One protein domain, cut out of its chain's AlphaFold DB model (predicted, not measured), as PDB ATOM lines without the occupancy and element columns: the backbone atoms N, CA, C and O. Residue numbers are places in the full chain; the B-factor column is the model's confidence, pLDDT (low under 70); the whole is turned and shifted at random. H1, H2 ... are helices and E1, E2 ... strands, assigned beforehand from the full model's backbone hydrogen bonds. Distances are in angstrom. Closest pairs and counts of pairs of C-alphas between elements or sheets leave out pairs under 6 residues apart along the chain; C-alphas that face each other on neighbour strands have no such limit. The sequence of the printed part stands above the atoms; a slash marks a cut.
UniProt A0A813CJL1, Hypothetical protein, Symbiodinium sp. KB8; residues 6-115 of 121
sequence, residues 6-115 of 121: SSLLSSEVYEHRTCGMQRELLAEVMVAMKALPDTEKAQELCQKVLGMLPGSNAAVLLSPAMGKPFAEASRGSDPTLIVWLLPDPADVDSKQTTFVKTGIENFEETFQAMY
ATOM      1  N   SER A   6      24.553 116.170   7.831       89.12
ATOM      2  CA  SER A   6      24.786 115.581   9.155       89.12
ATOM      3  C   SER A   6      23.991 116.299  10.245       89.12
ATOM      4  O   SER A   6      23.405 115.644  11.100       89.12
ATOM      5  N   SER A   7      23.905 117.630  10.169       89.88
ATOM      6  CA  SER A   7      23.116 118.437  11.100       89.88
ATOM      7  C   SER A   7      21.617 118.213  10.930       89.88
ATOM      8  O   SER A   7      20.898 118.256  11.921       89.88
ATOM      9  N   LEU A   8      21.143 117.969   9.703       92.38
ATOM     10  CA  LEU A   8      19.741 117.641   9.437       92.38
ATOM     11  C   LEU A   8      19.366 116.266   9.998       92.38
ATOM     12  O   LEU A   8      18.341 116.142  10.658       92.38
ATOM     13  N   LEU A   9      20.209 115.253   9.784       92.62
ATOM     14  CA  LEU A   9      19.973 113.889  10.272       92.62
ATOM     15  C   LEU A   9      19.964 113.796  11.803       92.62
ATOM     16  O   LEU A   9      19.228 112.983  12.353       92.62
ATOM     17  N   SER A  10      20.764 114.617  12.488       91.62
ATOM     18  CA  SER A  10      20.800 114.675  13.953       91.62
ATOM     19  C   SER A  10      19.821 115.688  14.556       91.62
ATOM     20  O   SER A  10      19.850 115.904  15.765       91.62
ATOM     21  N   SER A  11      19.037 116.393  13.738       91.69
ATOM     22  CA  SER A  11      18.159 117.456  14.221       91.69
ATOM     23  C   SER A  11      16.884 116.884  14.828       91.69
ATOM     24  O   SER A  11      16.185 116.112  14.183       91.69
ATOM     25  N   GLU A  12      16.517 117.353  16.018       92.25
ATOM     26  CA  GLU A  12      15.196 117.091  16.609       92.25
ATOM     27  C   GLU A  12      14.098 118.000  16.024       92.25
ATOM     28  O   GLU A  12      12.914 117.792  16.267       92.25
ATOM     29  N   VAL A  13      14.486 119.018  15.243       94.00
ATOM     30  CA  VAL A  13      13.571 120.003  14.639       94.00
ATOM     31  C   VAL A  13      12.958 119.482  13.338       94.00
ATOM     32  O   VAL A  13      11.962 120.029  12.866       94.00
ATOM     33  N   TYR A  14      13.537 118.437  12.746       95.81
ATOM     34  CA  TYR A  14      13.062 117.842  11.504       95.81
ATOM     35  C   TYR A  14      12.779 116.358  11.698       95.81
ATOM     36  O   TYR A  14      13.633 115.607  12.159       95.81
ATOM     37  N   GLU A  15      11.612 115.912  11.246       96.50
ATOM     38  CA  GLU A  15      11.423 114.499  10.928       96.50
ATOM     39  C   GLU A  15      11.917 114.256   9.505       96.50
ATOM     40  O   GLU A  15      11.844 115.147   8.653       96.50
ATOM     41  N   HIS A  16      12.400 113.049   9.222       96.69
ATOM     42  CA  HIS A  16      12.826 112.691   7.881       96.69
ATOM     43  C   HIS A  16      12.372 111.302   7.462       96.69
ATOM     44  O   HIS A  16      12.234 110.391   8.276       96.69
ATOM     45  N   ARG A  17      12.163 111.142   6.155       97.12
ATOM     46  CA  ARG A  17      11.824 109.865   5.525       97.12
ATOM     47  C   ARG A  17      12.650 109.685   4.269       97.12
ATOM     48  O   ARG A  17      12.783 110.611   3.468       97.12
ATOM     49  N   THR A  18      13.172 108.480   4.092       96.25
ATOM     50  CA  THR A  18      14.021 108.131   2.954       96.25
ATOM     51  C   THR A  18      13.315 107.137   2.045       96.25
ATOM     52  O   THR A  18      12.683 106.185   2.501       96.25
ATOM     53  N   CYS A  19      13.441 107.348   0.741       95.44
ATOM     54  CA  CYS A  19      12.978 106.435  -0.292       95.44
ATOM     55  C   CYS A  19      14.012 106.338  -1.423       95.44
ATOM     56  O   CYS A  19      14.941 107.142  -1.504       95.44
ATOM     57  N   GLY A  20      13.862 105.340  -2.296       94.38
ATOM     58  CA  GLY A  20      14.608 105.313  -3.555       94.38
ATOM     59  C   GLY A  20      14.132 106.428  -4.487       94.38
ATOM     60  O   GLY A  20      12.951 106.787  -4.470       94.38
ATOM     61  N   MET A  21      15.037 106.962  -5.305       94.38
ATOM     62  CA  MET A  21      14.677 107.964  -6.311       94.38
ATOM     63  C   MET A  21      13.795 107.361  -7.411       94.38
ATOM     64  O   MET A  21      13.917 106.188  -7.769       94.38
ATOM     65  N   GLN A  22      12.901 108.175  -7.969       94.25
ATOM     66  CA  GLN A  22      12.197 107.814  -9.195       94.25
ATOM     67  C   GLN A  22      13.170 107.861 -10.388       94.25
ATOM     68  O   GLN A  22      14.129 108.633 -10.379       94.25
ATOM     69  N   ARG A  23      12.937 107.032 -11.410       91.50
ATOM     70  CA  ARG A  23      13.862 106.807 -12.531       91.50
ATOM     71  C   ARG A  23      14.224 108.090 -13.285       91.50
ATOM     72  O   ARG A  23      15.374 108.262 -13.671       91.50
ATOM     73  N   GLU A  24      13.258 108.969 -13.497       92.81
ATOM     74  CA  GLU A  24      13.411 110.225 -14.226       92.81
ATOM     75  C   GLU A  24      14.294 111.200 -13.440       92.81
ATOM     76  O   GLU A  24      15.275 111.712 -13.976       92.81
ATOM     77  N   LEU A  25      14.020 111.369 -12.141       94.06
ATOM     78  CA  LEU A  25      14.868 112.160 -11.246       94.06
ATOM     79  C   LEU A  25      16.289 111.591 -11.165       94.06
ATOM     80  O   LEU A  25      17.262 112.337 -11.235       94.06
ATOM     81  N   LEU A  26      16.407 110.268 -11.048       94.38
ATOM     82  CA  LEU A  26      17.687 109.575 -10.972       94.38
ATOM     83  C   LEU A  26      18.529 109.794 -12.232       94.38
ATOM     84  O   LEU A  26      19.714 110.100 -12.134       94.38
ATOM     85  N   ALA A  27      17.917 109.725 -13.416       93.69
ATOM     86  CA  ALA A  27      18.605 110.004 -14.671       93.69
ATOM     87  C   ALA A  27      19.185 111.430 -14.704       93.69
ATOM     88  O   ALA A  27      20.335 111.611 -15.109       93.69
ATOM     89  N   GLU A  28      18.434 112.429 -14.236       95.06
ATOM     90  CA  GLU A  28      18.918 113.813 -14.147       95.06
ATOM     91  C   GLU A  28      20.037 113.975 -13.109       95.06
ATOM     92  O   GLU A  28      21.043 114.633 -13.389       95.06
ATOM     93  N   VAL A  29      19.920 113.316 -11.950       95.00
ATOM     94  CA  VAL A  29      20.995 113.250 -10.947       95.00
ATOM     95  C   VAL A  29      22.263 112.667 -11.567       95.00
ATOM     96  O   VAL A  29      23.331 113.255 -11.432       95.00
ATOM     97  N   MET A  30      22.168 111.563 -12.311       94.69
ATOM     98  CA  MET A  30      23.329 110.931 -12.939       94.69
ATOM     99  C   MET A  30      23.965 111.802 -14.029       94.69
ATOM    100  O   MET A  30      25.186 111.772 -14.193       94.69
ATOM    101  N   VAL A  31      23.179 112.599 -14.760       94.38
ATOM    102  CA  VAL A  31      23.714 113.608 -15.691       94.38
ATOM    103  C   VAL A  31      24.501 114.674 -14.931       94.38
ATOM    104  O   VAL A  31      25.635 114.966 -15.309       94.38
ATOM    105  N   ALA A  32      23.949 115.206 -13.838       95.00
ATOM    106  CA  ALA A  32      24.637 116.186 -13.002       95.00
ATOM    107  C   ALA A  32      25.929 115.619 -12.387       95.00
ATOM    108  O   ALA A  32      26.966 116.273 -12.423       95.00
ATOM    109  N   MET A  33      25.897 114.379 -11.892       94.56
ATOM    110  CA  MET A  33      27.062 113.718 -11.299       94.56
ATOM    111  C   MET A  33      28.194 113.494 -12.307       94.56
ATOM    112  O   MET A  33      29.361 113.658 -11.956       94.56
ATOM    113  N   LYS A  34      27.874 113.157 -13.564       94.38
ATOM    114  CA  LYS A  34      28.870 112.978 -14.636       94.38
ATOM    115  C   LYS A  34      29.525 114.284 -15.088       94.38
ATOM    116  O   LYS A  34      30.607 114.229 -15.662       94.38
ATOM    117  N   ALA A  35      28.873 115.424 -14.865       93.19
ATOM    118  CA  ALA A  35      29.404 116.739 -15.221       93.19
ATOM    119  C   ALA A  35      30.425 117.269 -14.197       93.19
ATOM    120  O   ALA A  35      31.188 118.180 -14.509       93.19
ATOM    121  N   LEU A  36      30.484 116.688 -12.994       90.81
ATOM    122  CA  LEU A  36      31.416 117.127 -11.958       90.81
ATOM    123  C   LEU A  36      32.886 117.021 -12.429       90.81
ATOM    124  O   LEU A  36      33.251 116.061 -13.110       90.81
ATOM    125  N   PRO A  37      33.755 117.982 -12.052       91.94
ATOM    126  CA  PRO A  37      33.551 119.003 -11.020       91.94
ATOM    127  C   PRO A  37      32.785 120.257 -11.475       91.94
ATOM    128  O   PRO A  37      32.644 121.174 -10.669       91.94
ATOM    129  N   ASP A  38      32.290 120.323 -12.715       92.19
ATOM    130  CA  ASP A  38      31.398 121.407 -13.127       92.19
ATOM    131  C   ASP A  38      30.046 121.286 -12.406       92.19
ATOM    132  O   ASP A  38      29.289 120.326 -12.575       92.19
ATOM    133  N   THR A  39      29.760 122.265 -11.551       93.50
ATOM    134  CA  THR A  39      28.572 122.278 -10.698       93.50
ATOM    135  C   THR A  39      27.350 122.892 -11.373       93.50
ATOM    136  O   THR A  39      26.288 122.897 -10.756       93.50
ATOM    137  N   GLU A  40      27.446 123.411 -12.602       96.44
ATOM    138  CA  GLU A  40      26.321 124.082 -13.273       96.44
ATOM    139  C   GLU A  40      25.105 123.151 -13.397       96.44
ATOM    140  O   GLU A  40      24.009 123.495 -12.953       96.44
ATOM    141  N   LYS A  41      25.306 121.913 -13.869       95.94
ATOM    142  CA  LYS A  41      24.231 120.911 -13.997       95.94
ATOM    143  C   LYS A  41      23.646 120.484 -12.650       95.94
ATOM    144  O   LYS A  41      22.439 120.282 -12.534       95.94
ATOM    145  N   ALA A  42      24.488 120.372 -11.625       96.69
ATOM    146  CA  ALA A  42      24.045 120.094 -10.261       96.69
ATOM    147  C   ALA A  42      23.179 121.242  -9.713       96.69
ATOM    148  O   ALA A  42      22.144 121.002  -9.089       96.69
ATOM    149  N   GLN A  43      23.569 122.486  -9.992       97.69
ATOM    150  CA  GLN A  43      22.845 123.680  -9.573       97.69
ATOM    151  C   GLN A  43      21.506 123.835 -10.306       97.69
ATOM    152  O   GLN A  43      20.496 124.116  -9.657       97.69
ATOM    153  N   GLU A  44      21.480 123.618 -11.624       97.19
ATOM    154  CA  GLU A  44      20.257 123.588 -12.437       97.19
ATOM    155  C   GLU A  44      19.263 122.555 -11.898       97.19
ATOM    156  O   GLU A  44      18.088 122.870 -11.706       97.19
ATOM    157  N   LEU A  45      19.736 121.342 -11.590       96.81
ATOM    158  CA  LEU A  45      18.902 120.283 -11.030       96.81
ATOM    159  C   LEU A  45      18.314 120.681  -9.672       96.81
ATOM    160  O   LEU A  45      17.107 120.555  -9.468       96.81
ATOM    161  N   CYS A  46      19.131 121.204  -8.753       97.25
ATOM    162  CA  CYS A  46      18.641 121.669  -7.454       97.25
ATOM    163  C   CYS A  46      17.575 122.766  -7.606       97.25
ATOM    164  O   CYS A  46      16.557 122.715  -6.919       97.25
ATOM    165  N   GLN A  47      17.762 123.722  -8.524       97.38
ATOM    166  CA  GLN A  47      16.774 124.773  -8.806       97.38
ATOM    167  C   GLN A  47      15.483 124.210  -9.415       97.38
ATOM    168  O   GLN A  47      14.385 124.589  -9.004       97.38
ATOM    169  N   LYS A  48      15.601 123.265 -10.354       96.19
ATOM    170  CA  LYS A  48      14.457 122.586 -10.971       96.19
ATOM    171  C   LYS A  48      13.625 121.850  -9.925       96.19
ATOM    172  O   LYS A  48      12.416 122.058  -9.852       96.19
ATOM    173  N   VAL A  49      14.271 121.036  -9.089       96.38
ATOM    174  CA  VAL A  49      13.596 120.300  -8.013       96.38
ATOM    175  C   VAL A  49      12.988 121.280  -7.017       96.38
ATOM    176  O   VAL A  49      11.821 121.126  -6.674       96.38
ATOM    177  N   LEU A  50      13.701 122.347  -6.628       96.69
ATOM    178  CA  LEU A  50      13.174 123.383  -5.733       96.69
ATOM    179  C   LEU A  50      11.861 123.978  -6.259       96.69
ATOM    180  O   LEU A  50      10.926 124.161  -5.478       96.69
ATOM    181  N   GLY A  51      11.754 124.232  -7.565       95.19
ATOM    182  CA  GLY A  51      10.531 124.722  -8.210       95.19
ATOM    183  C   GLY A  51       9.317 123.791  -8.080       95.19
ATOM    184  O   GLY A  51       8.187 124.246  -8.235       95.19
ATOM    185  N   MET A  52       9.530 122.514  -7.756       93.31
ATOM    186  CA  MET A  52       8.470 121.526  -7.540       93.31
ATOM    187  C   MET A  52       8.027 121.414  -6.081       93.31
ATOM    188  O   MET A  52       6.927 120.932  -5.811       93.31
ATOM    189  N   LEU A  53       8.884 121.804  -5.134       94.31
ATOM    190  CA  LEU A  53       8.553 121.739  -3.713       94.31
ATOM    191  C   LEU A  53       7.403 122.728  -3.428       94.31
ATOM    192  O   LEU A  53       7.401 123.824  -3.995       94.31
ATOM    193  N   PRO A  54       6.446 122.411  -2.542       91.56
ATOM    194  CA  PRO A  54       5.408 123.348  -2.109       91.56
ATOM    195  C   PRO A  54       5.920 124.376  -1.081       91.56
ATOM    196  O   PRO A  54       7.015 124.253  -0.531       91.56
ATOM    197  N   GLY A  55       5.108 125.399  -0.798       89.25
ATOM    198  CA  GLY A  55       5.357 126.375   0.274       89.25
ATOM    199  C   GLY A  55       6.414 127.437  -0.049       89.25
ATOM    200  O   GLY A  55       7.081 127.384  -1.073       89.25
ATOM    201  N   SER A  56       6.581 128.433   0.822       91.69
ATOM    202  CA  SER A  56       7.506 129.565   0.618       91.69
ATOM    203  C   SER A  56       8.923 129.327   1.152       91.69
ATOM    204  O   SER A  56       9.847 130.017   0.725       91.69
ATOM    205  N   ASN A  57       9.101 128.343   2.037       95.19
ATOM    206  CA  ASN A  57      10.368 128.032   2.692       95.19
ATOM    207  C   ASN A  57      10.787 126.593   2.385       95.19
ATOM    208  O   ASN A  57      10.260 125.647   2.972       95.19
ATOM    209  N   ALA A  58      11.735 126.421   1.469       96.69
ATOM    210  CA  ALA A  58      12.152 125.102   1.017       96.69
ATOM    211  C   ALA A  58      13.623 125.078   0.601       96.69
ATOM    212  O   ALA A  58      14.168 126.104   0.192       96.69
ATOM    213  N   ALA A  59      14.248 123.905   0.666       97.44
ATOM    214  CA  ALA A  59      15.599 123.704   0.161       97.44
ATOM    215  C   ALA A  59      15.783 122.340  -0.513       97.44
ATOM    216  O   ALA A  59      15.097 121.367  -0.203       97.44
ATOM    217  N   VAL A  60      16.743 122.275  -1.429       97.44
ATOM    218  CA  VAL A  60      17.191 121.057  -2.097       97.44
ATOM    219  C   VAL A  60      18.704 120.971  -1.999       97.44
ATOM    220  O   VAL A  60      19.404 121.956  -2.234       97.44
ATOM    221  N   LEU A  61      19.201 119.784  -1.667       96.94
ATOM    222  CA  LEU A  61      20.621 119.474  -1.575       96.94
ATOM    223  C   LEU A  61      20.934 118.309  -2.507       96.94
ATOM    224  O   LEU A  61      20.337 117.246  -2.364       96.94
ATOM    225  N   LEU A  62      21.902 118.475  -3.404       96.50
ATOM    226  CA  LEU A  62      22.562 117.358  -4.076       96.50
ATOM    227  C   LEU A  62      23.916 117.168  -3.399       96.50
ATOM    228  O   LEU A  62      24.810 118.002  -3.538       96.50
ATOM    229  N   SER A  63      24.053 116.108  -2.609       94.62
ATOM    230  CA  SER A  63      25.189 115.961  -1.693       94.62
ATOM    231  C   SER A  63      25.559 114.500  -1.485       94.62
ATOM    232  O   SER A  63      24.651 113.671  -1.373       94.62
ATOM    233  N   PRO A  64      26.858 114.176  -1.331       91.94
ATOM    234  CA  PRO A  64      27.256 112.870  -0.821       91.94
ATOM    235  C   PRO A  64      26.769 112.688   0.628       91.94
ATOM    236  O   PRO A  64      26.374 113.649   1.294       91.94
ATOM    237  N   ALA A  65      26.848 111.453   1.134       88.06
ATOM    238  CA  ALA A  65      26.520 111.126   2.526       88.06
ATOM    239  C   ALA A  65      27.391 111.883   3.543       88.06
ATOM    240  O   ALA A  65      26.935 112.202   4.638       88.06
ATOM    241  N   MET A  66      28.640 112.176   3.178       84.62
ATOM    242  CA  MET A  66      29.582 112.932   3.997       84.62
ATOM    243  C   MET A  66      30.341 113.937   3.140       84.62
ATOM    244  O   MET A  66      30.785 113.609   2.040       84.62
ATOM    245  N   GLY A  67      30.547 115.137   3.680       85.31
ATOM    246  CA  GLY A  67      31.270 116.217   3.015       85.31
ATOM    247  C   GLY A  67      30.361 117.371   2.601       85.31
ATOM    248  O   GLY A  67      29.246 117.520   3.102       85.31
ATOM    249  N   LYS A  68      30.880 118.225   1.718       88.69
ATOM    250  CA  LYS A  68      30.164 119.400   1.219       88.69
ATOM    251  C   LYS A  68      29.162 118.987   0.126       88.69
ATOM    252  O   LYS A  68      29.529 118.159  -0.710       88.69
ATOM    253  N   PRO A  69      27.960 119.591   0.076       93.12
ATOM    254  CA  PRO A  69      27.064 119.442  -1.064       93.12
ATOM    255  C   PRO A  69      27.746 119.799  -2.387       93.12
ATOM    256  O   PRO A  69      28.538 120.743  -2.453       93.12
ATOM    257  N   PHE A  70      27.402 119.063  -3.444       94.31
ATOM    258  CA  PHE A  70      27.793 119.385  -4.815       94.31
ATOM    259  C   PHE A  70      27.070 120.647  -5.296       94.31
ATOM    260  O   PHE A  70      27.680 121.506  -5.927       94.31
ATOM    261  N   ALA A  71      25.784 120.766  -4.955       96.06
ATOM    262  CA  ALA A  71      24.976 121.954  -5.185       96.06
ATOM    263  C   ALA A  71      23.836 122.049  -4.165       96.06
ATOM    264  O   ALA A  71      23.373 121.042  -3.620       96.06
ATOM    265  N   GLU A  72      23.345 123.265  -3.957       95.88
ATOM    266  CA  GLU A  72      22.189 123.548  -3.113       95.88
ATOM    267  C   GLU A  72      21.311 124.626  -3.750       95.88
ATOM    268  O   GLU A  72      21.796 125.536  -4.421       95.88
ATOM    269  N   ALA A  73      20.002 124.535  -3.548       96.25
ATOM    270  CA  ALA A  73      19.067 125.593  -3.901       96.25
ATOM    271  C   ALA A  73      18.081 125.779  -2.754       96.25
ATOM    272  O   ALA A  73      17.616 124.806  -2.166       96.25
ATOM    273  N   SER A  74      17.745 127.021  -2.431       96.62
ATOM    274  CA  SER A  74      16.784 127.323  -1.377       96.62
ATOM    275  C   SER A  74      15.944 128.546  -1.713       96.62
ATOM    276  O   SER A  74      16.341 129.412  -2.493       96.62
ATOM    277  N   ARG A  75      14.754 128.599  -1.115       95.75
ATOM    278  CA  ARG A  75      13.901 129.785  -1.062       95.75
ATOM    279  C   ARG A  75      13.438 130.022   0.368       95.75
ATOM    280  O   ARG A  75      13.252 129.070   1.129       95.75
ATOM    281  N   GLY A  76      13.226 131.291   0.701       92.44
ATOM    282  CA  GLY A  76      12.975 131.702   2.078       92.44
ATOM    283  C   GLY A  76      14.242 131.656   2.936       92.44
ATOM    284  O   GLY A  76      15.338 131.392   2.443       92.44
ATOM    285  N   SER A  77      14.100 131.968   4.221       87.38
ATOM    286  CA  SER A  77      15.227 132.080   5.161       87.38
ATOM    287  C   SER A  77      15.328 130.920   6.156       87.38
ATOM    288  O   SER A  77      16.413 130.689   6.686       87.38
ATOM    289  N   ASP A  78      14.235 130.190   6.393       90.56
ATOM    290  CA  ASP A  78      14.139 129.080   7.354       90.56
ATOM    291  C   ASP A  78      13.335 127.925   6.727       90.56
ATOM    292  O   ASP A  78      12.108 127.893   6.857       90.56
ATOM    293  N   PRO A  79      13.989 127.028   5.961       93.69
ATOM    294  CA  PRO A  79      13.316 125.968   5.215       93.69
ATOM    295  C   PRO A  79      12.454 125.074   6.112       93.69
ATOM    296  O   PRO A  79      12.954 124.429   7.022       93.69
ATOM    297  N   THR A  80      11.158 124.970   5.824       95.62
ATOM    298  CA  THR A  80      10.267 124.030   6.528       95.62
ATOM    299  C   THR A  80      10.241 122.653   5.868       95.62
ATOM    300  O   THR A  80       9.795 121.683   6.476       95.62
ATOM    301  N   LEU A  81      10.718 122.576   4.625       96.38
ATOM    302  CA  LEU A  81      10.810 121.378   3.803       96.38
ATOM    303  C   LEU A  81      12.186 121.331   3.137       96.38
ATOM    304  O   LEU A  81      12.593 122.286   2.477       96.38
ATOM    305  N   ILE A  82      12.896 120.217   3.279       97.38
ATOM    306  CA  ILE A  82      14.200 120.017   2.645       97.38
ATOM    307  C   ILE A  82      14.193 118.676   1.924       97.38
ATOM    308  O   ILE A  82      13.785 117.668   2.489       97.38
ATOM    309  N   VAL A  83      14.666 118.646   0.683       97.56
ATOM    310  CA  VAL A  83      14.879 117.405  -0.068       97.56
ATOM    311  C   VAL A  83      16.369 117.216  -0.287       97.56
ATOM    312  O   VAL A  83      17.035 118.039  -0.905       97.56
ATOM    313  N   TRP A  84      16.898 116.109   0.208       97.50
ATOM    314  CA  TRP A  84      18.267 115.695  -0.036       97.50
ATOM    315  C   TRP A  84      18.292 114.567  -1.062       97.50
ATOM    316  O   TRP A  84      17.720 113.498  -0.853       97.50
ATOM    317  N   LEU A  85      18.981 114.823  -2.168       97.06
ATOM    318  CA  LEU A  85      19.334 113.855  -3.189       97.06
ATOM    319  C   LEU A  85      20.716 113.293  -2.845       97.06
ATOM    320  O   LEU A  85      21.722 114.002  -2.937       97.06
ATOM    321  N   LEU A  86      20.747 112.030  -2.419       96.06
ATOM    322  CA  LEU A  86      21.953 111.253  -2.165       96.06
ATOM    323  C   LEU A  86      22.261 110.398  -3.402       96.06
ATOM    324  O   LEU A  86      21.630 109.352  -3.578       96.06
ATOM    325  N   PRO A  87      23.198 110.821  -4.266       93.81
ATOM    326  CA  PRO A  87      23.610 110.027  -5.407       93.81
ATOM    327  C   PRO A  87      24.519 108.881  -4.956       93.81
ATOM    328  O   PRO A  87      25.463 109.088  -4.189       93.81
ATOM    329  N   ASP A  88      24.272 107.691  -5.489       89.38
ATOM    330  CA  ASP A  88      25.237 106.600  -5.519       89.38
ATOM    331  C   ASP A  88      25.962 106.621  -6.878       89.38
ATOM    332  O   ASP A  88      25.299 106.551  -7.914       89.38
ATOM    333  N   PRO A  89      27.304 106.719  -6.929       79.56
ATOM    334  CA  PRO A  89      28.036 106.768  -8.197       79.56
ATOM    335  C   PRO A  89      27.813 105.550  -9.104       79.56
ATOM    336  O   PRO A  89      27.991 105.661 -10.318       79.56
ATOM    337  N   ALA A  90      27.448 104.400  -8.527       81.00
ATOM    338  CA  ALA A  90      27.143 103.179  -9.264       81.00
ATOM    339  C   ALA A  90      25.666 103.073  -9.684       81.00
ATOM    340  O   ALA A  90      25.315 102.122 -10.380       81.00
ATOM    341  N   ASP A  91      24.825 104.048  -9.319       76.94
ATOM    342  CA  ASP A  91      23.391 104.096  -9.625       76.94
ATOM    343  C   ASP A  91      22.572 102.935  -9.028       76.94
ATOM    344  O   ASP A  91      21.500 102.584  -9.521       76.94
ATOM    345  N   VAL A  92      23.071 102.291  -7.966       77.38
ATOM    346  CA  VAL A  92      22.410 101.113  -7.375       77.38
ATOM    347  C   VAL A  92      21.570 101.487  -6.155       77.38
ATOM    348  O   VAL A  92      20.507 100.906  -5.940       77.38
ATOM    349  N   ASP A  93      22.028 102.458  -5.361       86.62
ATOM    350  CA  ASP A  93      21.420 102.811  -4.067       86.62
ATOM    351  C   ASP A  93      21.241 104.329  -3.885       86.62
ATOM    352  O   ASP A  93      21.342 104.869  -2.780       86.62
ATOM    353  N   SER A  94      20.971 105.039  -4.982       93.44
ATOM    354  CA  SER A  94      20.647 106.467  -4.938       93.44
ATOM    355  C   SER A  94      19.336 106.701  -4.181       93.44
ATOM    356  O   SER A  94      18.284 106.130  -4.494       93.44
ATOM    357  N   LYS A  95      19.387 107.581  -3.181       95.50
ATOM    358  CA  LYS A  95      18.295 107.820  -2.230       95.50
ATOM    359  C   LYS A  95      17.836 109.262  -2.240       95.50
ATOM    360  O   LYS A  95      18.624 110.190  -2.366       95.50
ATOM    361  N   GLN A  96      16.550 109.443  -2.004       96.06
ATOM    362  CA  GLN A  96      15.972 110.728  -1.662       96.06
ATOM    363  C   GLN A  96      15.566 110.703  -0.192       96.06
ATOM    364  O   GLN A  96      14.813 109.823   0.225       96.06
ATOM    365  N   THR A  97      16.000 111.699   0.572       97.25
ATOM    366  CA  THR A  97      15.520 111.933   1.935       97.25
ATOM    367  C   THR A  97      14.766 113.248   1.978       97.25
ATOM    368  O   THR A  97      15.309 114.295   1.632       97.25
ATOM    369  N   THR A  98      13.515 113.197   2.409       97.38
ATOM    370  CA  THR A  98      12.707 114.386   2.668       97.38
ATOM    371  C   THR A  98      12.779 114.689   4.155       97.38
ATOM    372  O   THR A  98      12.569 113.787   4.959       97.38
ATOM    373  N   PHE A  99      13.054 115.937   4.513       97.12
ATOM    374  CA  PHE A  99      12.992 116.465   5.870       97.12
ATOM    375  C   PHE A  99      11.835 117.454   5.959       97.12
ATOM    376  O   PHE A  99      11.711 118.340   5.112       97.12
ATOM    377  N   VAL A 100      11.019 117.329   6.996       96.56
ATOM    378  CA  VAL A 100       9.903 118.232   7.270       96.56
ATOM    379  C   VAL A 100      10.046 118.744   8.693       96.56
ATOM    380  O   VAL A 100      10.238 117.964   9.627       96.56
ATOM    381  N   LYS A 101       9.986 120.066   8.859       95.31
ATOM    382  CA  LYS A 101      10.075 120.703  10.171       95.31
ATOM    383  C   LYS A 101       8.912 120.234  11.046       95.31
ATOM    384  O   LYS A 101       7.763 120.227  10.608       95.31
ATOM    385  N   THR A 102       9.194 119.834  12.277       93.31
ATOM    386  CA  THR A 102       8.175 119.354  13.216       93.31
ATOM    387  C   THR A 102       7.187 120.470  13.558       93.31
ATOM    388  O   THR A 102       7.591 121.616  13.755       93.31
ATOM    389  N   GLY A 103       5.901 120.132  13.681       88.94
ATOM    390  CA  GLY A 103       4.863 121.075  14.113       88.94
ATOM    391  C   GLY A 103       4.310 121.993  13.019       88.94
ATOM    392  O   GLY A 103       3.561 122.912  13.345       88.94
ATOM    393  N   ILE A 104       4.645 121.766  11.743       89.31
ATOM    394  CA  ILE A 104       3.971 122.451  10.631       89.31
ATOM    395  C   ILE A 104       2.599 121.829  10.340       89.31
ATOM    396  O   ILE A 104       2.374 120.637  10.559       89.31
ATOM    397  N   GLU A 105       1.692 122.636   9.797       86.88
ATOM    398  CA  GLU A 105       0.416 122.158   9.259       86.88
ATOM    399  C   GLU A 105       0.651 121.243   8.039       86.88
ATOM    400  O   GLU A 105       1.625 121.410   7.304       86.88
ATOM    401  N   ASN A 106      -0.238 120.266   7.813       87.31
ATOM    402  CA  ASN A 106      -0.185 119.320   6.678       87.31
ATOM    403  C   ASN A 106       1.103 118.475   6.602       87.31
ATOM    404  O   ASN A 106       1.583 118.113   5.526       87.31
ATOM    405  N   PHE A 107       1.668 118.146   7.762       89.00
ATOM    406  CA  PHE A 107       2.912 117.392   7.907       89.00
ATOM    407  C   PHE A 107       2.941 116.065   7.123       89.00
ATOM    408  O   PHE A 107       3.841 115.833   6.316       89.00
ATOM    409  N   GLU A 108       1.932 115.210   7.308       92.31
ATOM    410  CA  GLU A 108       1.865 113.902   6.641       92.31
ATOM    411  C   GLU A 108       1.619 114.039   5.131       92.31
ATOM    412  O   GLU A 108       2.257 113.361   4.325       92.31
ATOM    413  N   GLU A 109       0.749 114.970   4.734       92.31
ATOM    414  CA  GLU A 109       0.478 115.274   3.325       92.31
ATOM    415  C   GLU A 109       1.740 115.770   2.608       92.31
ATOM    416  O   GLU A 109       1.985 115.408   1.458       92.31
ATOM    417  N   THR A 110       2.587 116.535   3.305       93.00
ATOM    418  CA  THR A 110       3.879 116.993   2.779       93.00
ATOM    419  C   THR A 110       4.794 115.807   2.475       93.00
ATOM    420  O   THR A 110       5.382 115.751   1.393       93.00
ATOM    421  N   PHE A 111       4.890 114.819   3.370       93.56
ATOM    422  CA  PHE A 111       5.669 113.608   3.096       93.56
ATOM    423  C   PHE A 111       5.112 112.805   1.923       93.56
ATOM    424  O   PHE A 111       5.886 112.357   1.076       93.56
ATOM    425  N   GLN A 112       3.790 112.643   1.847       91.56
ATOM    426  CA  GLN A 112       3.141 111.924   0.749       91.56
ATOM    427  C   GLN A 112       3.375 112.615  -0.597       91.56
ATOM    428  O   GLN A 112       3.730 111.949  -1.568       91.56
ATOM    429  N   ALA A 113       3.254 113.943  -0.650       91.00
ATOM    430  CA  ALA A 113       3.494 114.723  -1.860       91.00
ATOM    431  C   ALA A 113       4.946 114.619  -2.353       91.00
ATOM    432  O   ALA A 113       5.193 114.679  -3.556       91.00
ATOM    433  N   MET A 114       5.904 114.470  -1.436       93.94
ATOM    434  CA  MET A 114       7.332 114.370  -1.751       93.94
ATOM    435  C   MET A 114       7.817 112.929  -1.949       93.94
ATOM    436  O   MET A 114       8.983 112.726  -2.290       93.94
ATOM    437  N   TYR A 115       6.978 111.914  -1.734       92.62
ATOM    438  CA  TYR A 115       7.377 110.523  -1.926       92.62
ATOM    439  C   TYR A 115       7.666 110.243  -3.406       92.62
ATOM    440  O   TYR A 115       6.789 110.409  -4.250       92.62
TER     441      TYR A 115
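This is residues 6 to 115 of the 121 residues of the protein "Hypothetical protein" of Symbiodinium sp. KB8 (UniProt A0A813CJL1). A twisted five-stranded sheet forms one layer, and three helices cover one of its faces: the hairpin of H2 and H3 lies over E4 and E3, while H4 lies separately over E5. The short helix H1 only grazes the sheet. The printed part has 110 residues, with four named helices and five named strands in the order H1 E1 H2 H3 E2 E3 E4 E5 H4. The sheet is mixed, in the order E1, E5, E4, E2, E3, and the class is mixed, helices and strands. The whole is compact, with a radius of gyration of the C-alphas of 13.2 A and spans of 38 by 26 by 25 A.

The sheet holds E1, residues 14 to 20, E5, 95 to 101, E4, 81 to 86, E2, 58 to 62, and E3, 71 to 75; E1 and E3 are its edge strands. It is twisted, with C-alphas up to 4.4 A off its best plane. E1 and E5 are antiparallel, with N 17 and O 98 2.9 A apart, within hydrogen-bond range. E5 and E4, a hairpin, are antiparallel, with N 84 and O 97 at 2.8 A. E4 and E2 are parallel, with N 85 and O 61 at 2.8 A. E2 and E3, a hairpin, are antiparallel, with N 60 and O 73 at 2.8 A. Helices H2, residues 23 to 35, H3, 40 to 50, and H4, 107 to 114, are on the same face, in two layers with the sheet. H2 and H3, a helical hairpin, touch at a shallow tilt of 29 degrees, opposite ways; their closest C-alphas, of Ala 32 and Ala 42, are 4.8 A apart. H2 runs across the strands, at 64 degrees to E4 on the local plane and a height over the sheet of 10.0 A. H3, at a height of 6.6 A, runs slantwise to the strands, at 34 degrees to E3 on the local plane; the closest C-alphas of H3 and E3, of Gln 43 and Ala 71, are 5.2 A apart. H4, at a height of 9.2 A, runs only just along the strands, at 28 degrees to E5 on the local plane; the closest C-alphas of H4 and E5, of Met 114 and Thr 98, are 7.0 A apart. H4 is apart from H2 and H3. E1, H2, H3 and E2 make a split strand-helix-strand unit, two strands running the same way with E5 and E4 between them; its crossover is right-handed. H1, residues 6 to 9, only grazes the sheet with residues 8 to 9. In H2, H3 and H4 every O i to N i+4 pair is within hydrogen-bond range; H1 is too short for such a pair.

H1 begins at C-alpha 6, (24.786, 115.581, 9.155), and measures 5.2 A. E1 and E5 each measure 19.7 A, H2 18.6 A, E4 16.2 A, H3 15.2 A, E3 14.2 A, E2 13.9 A and H4 11.0 A. H2 begins at C-alpha 23, (13.862, 106.807, -12.531), and H4 ends at C-alpha 114, (7.332, 114.370, -1.751).

The C-alphas of Pro 37 and Glu 105, the two farthest apart, are 39.0 A apart. The printed part has no cut and no long link. The model's mean pLDDT over the printed part is 93.2, and no printed residue is under 70.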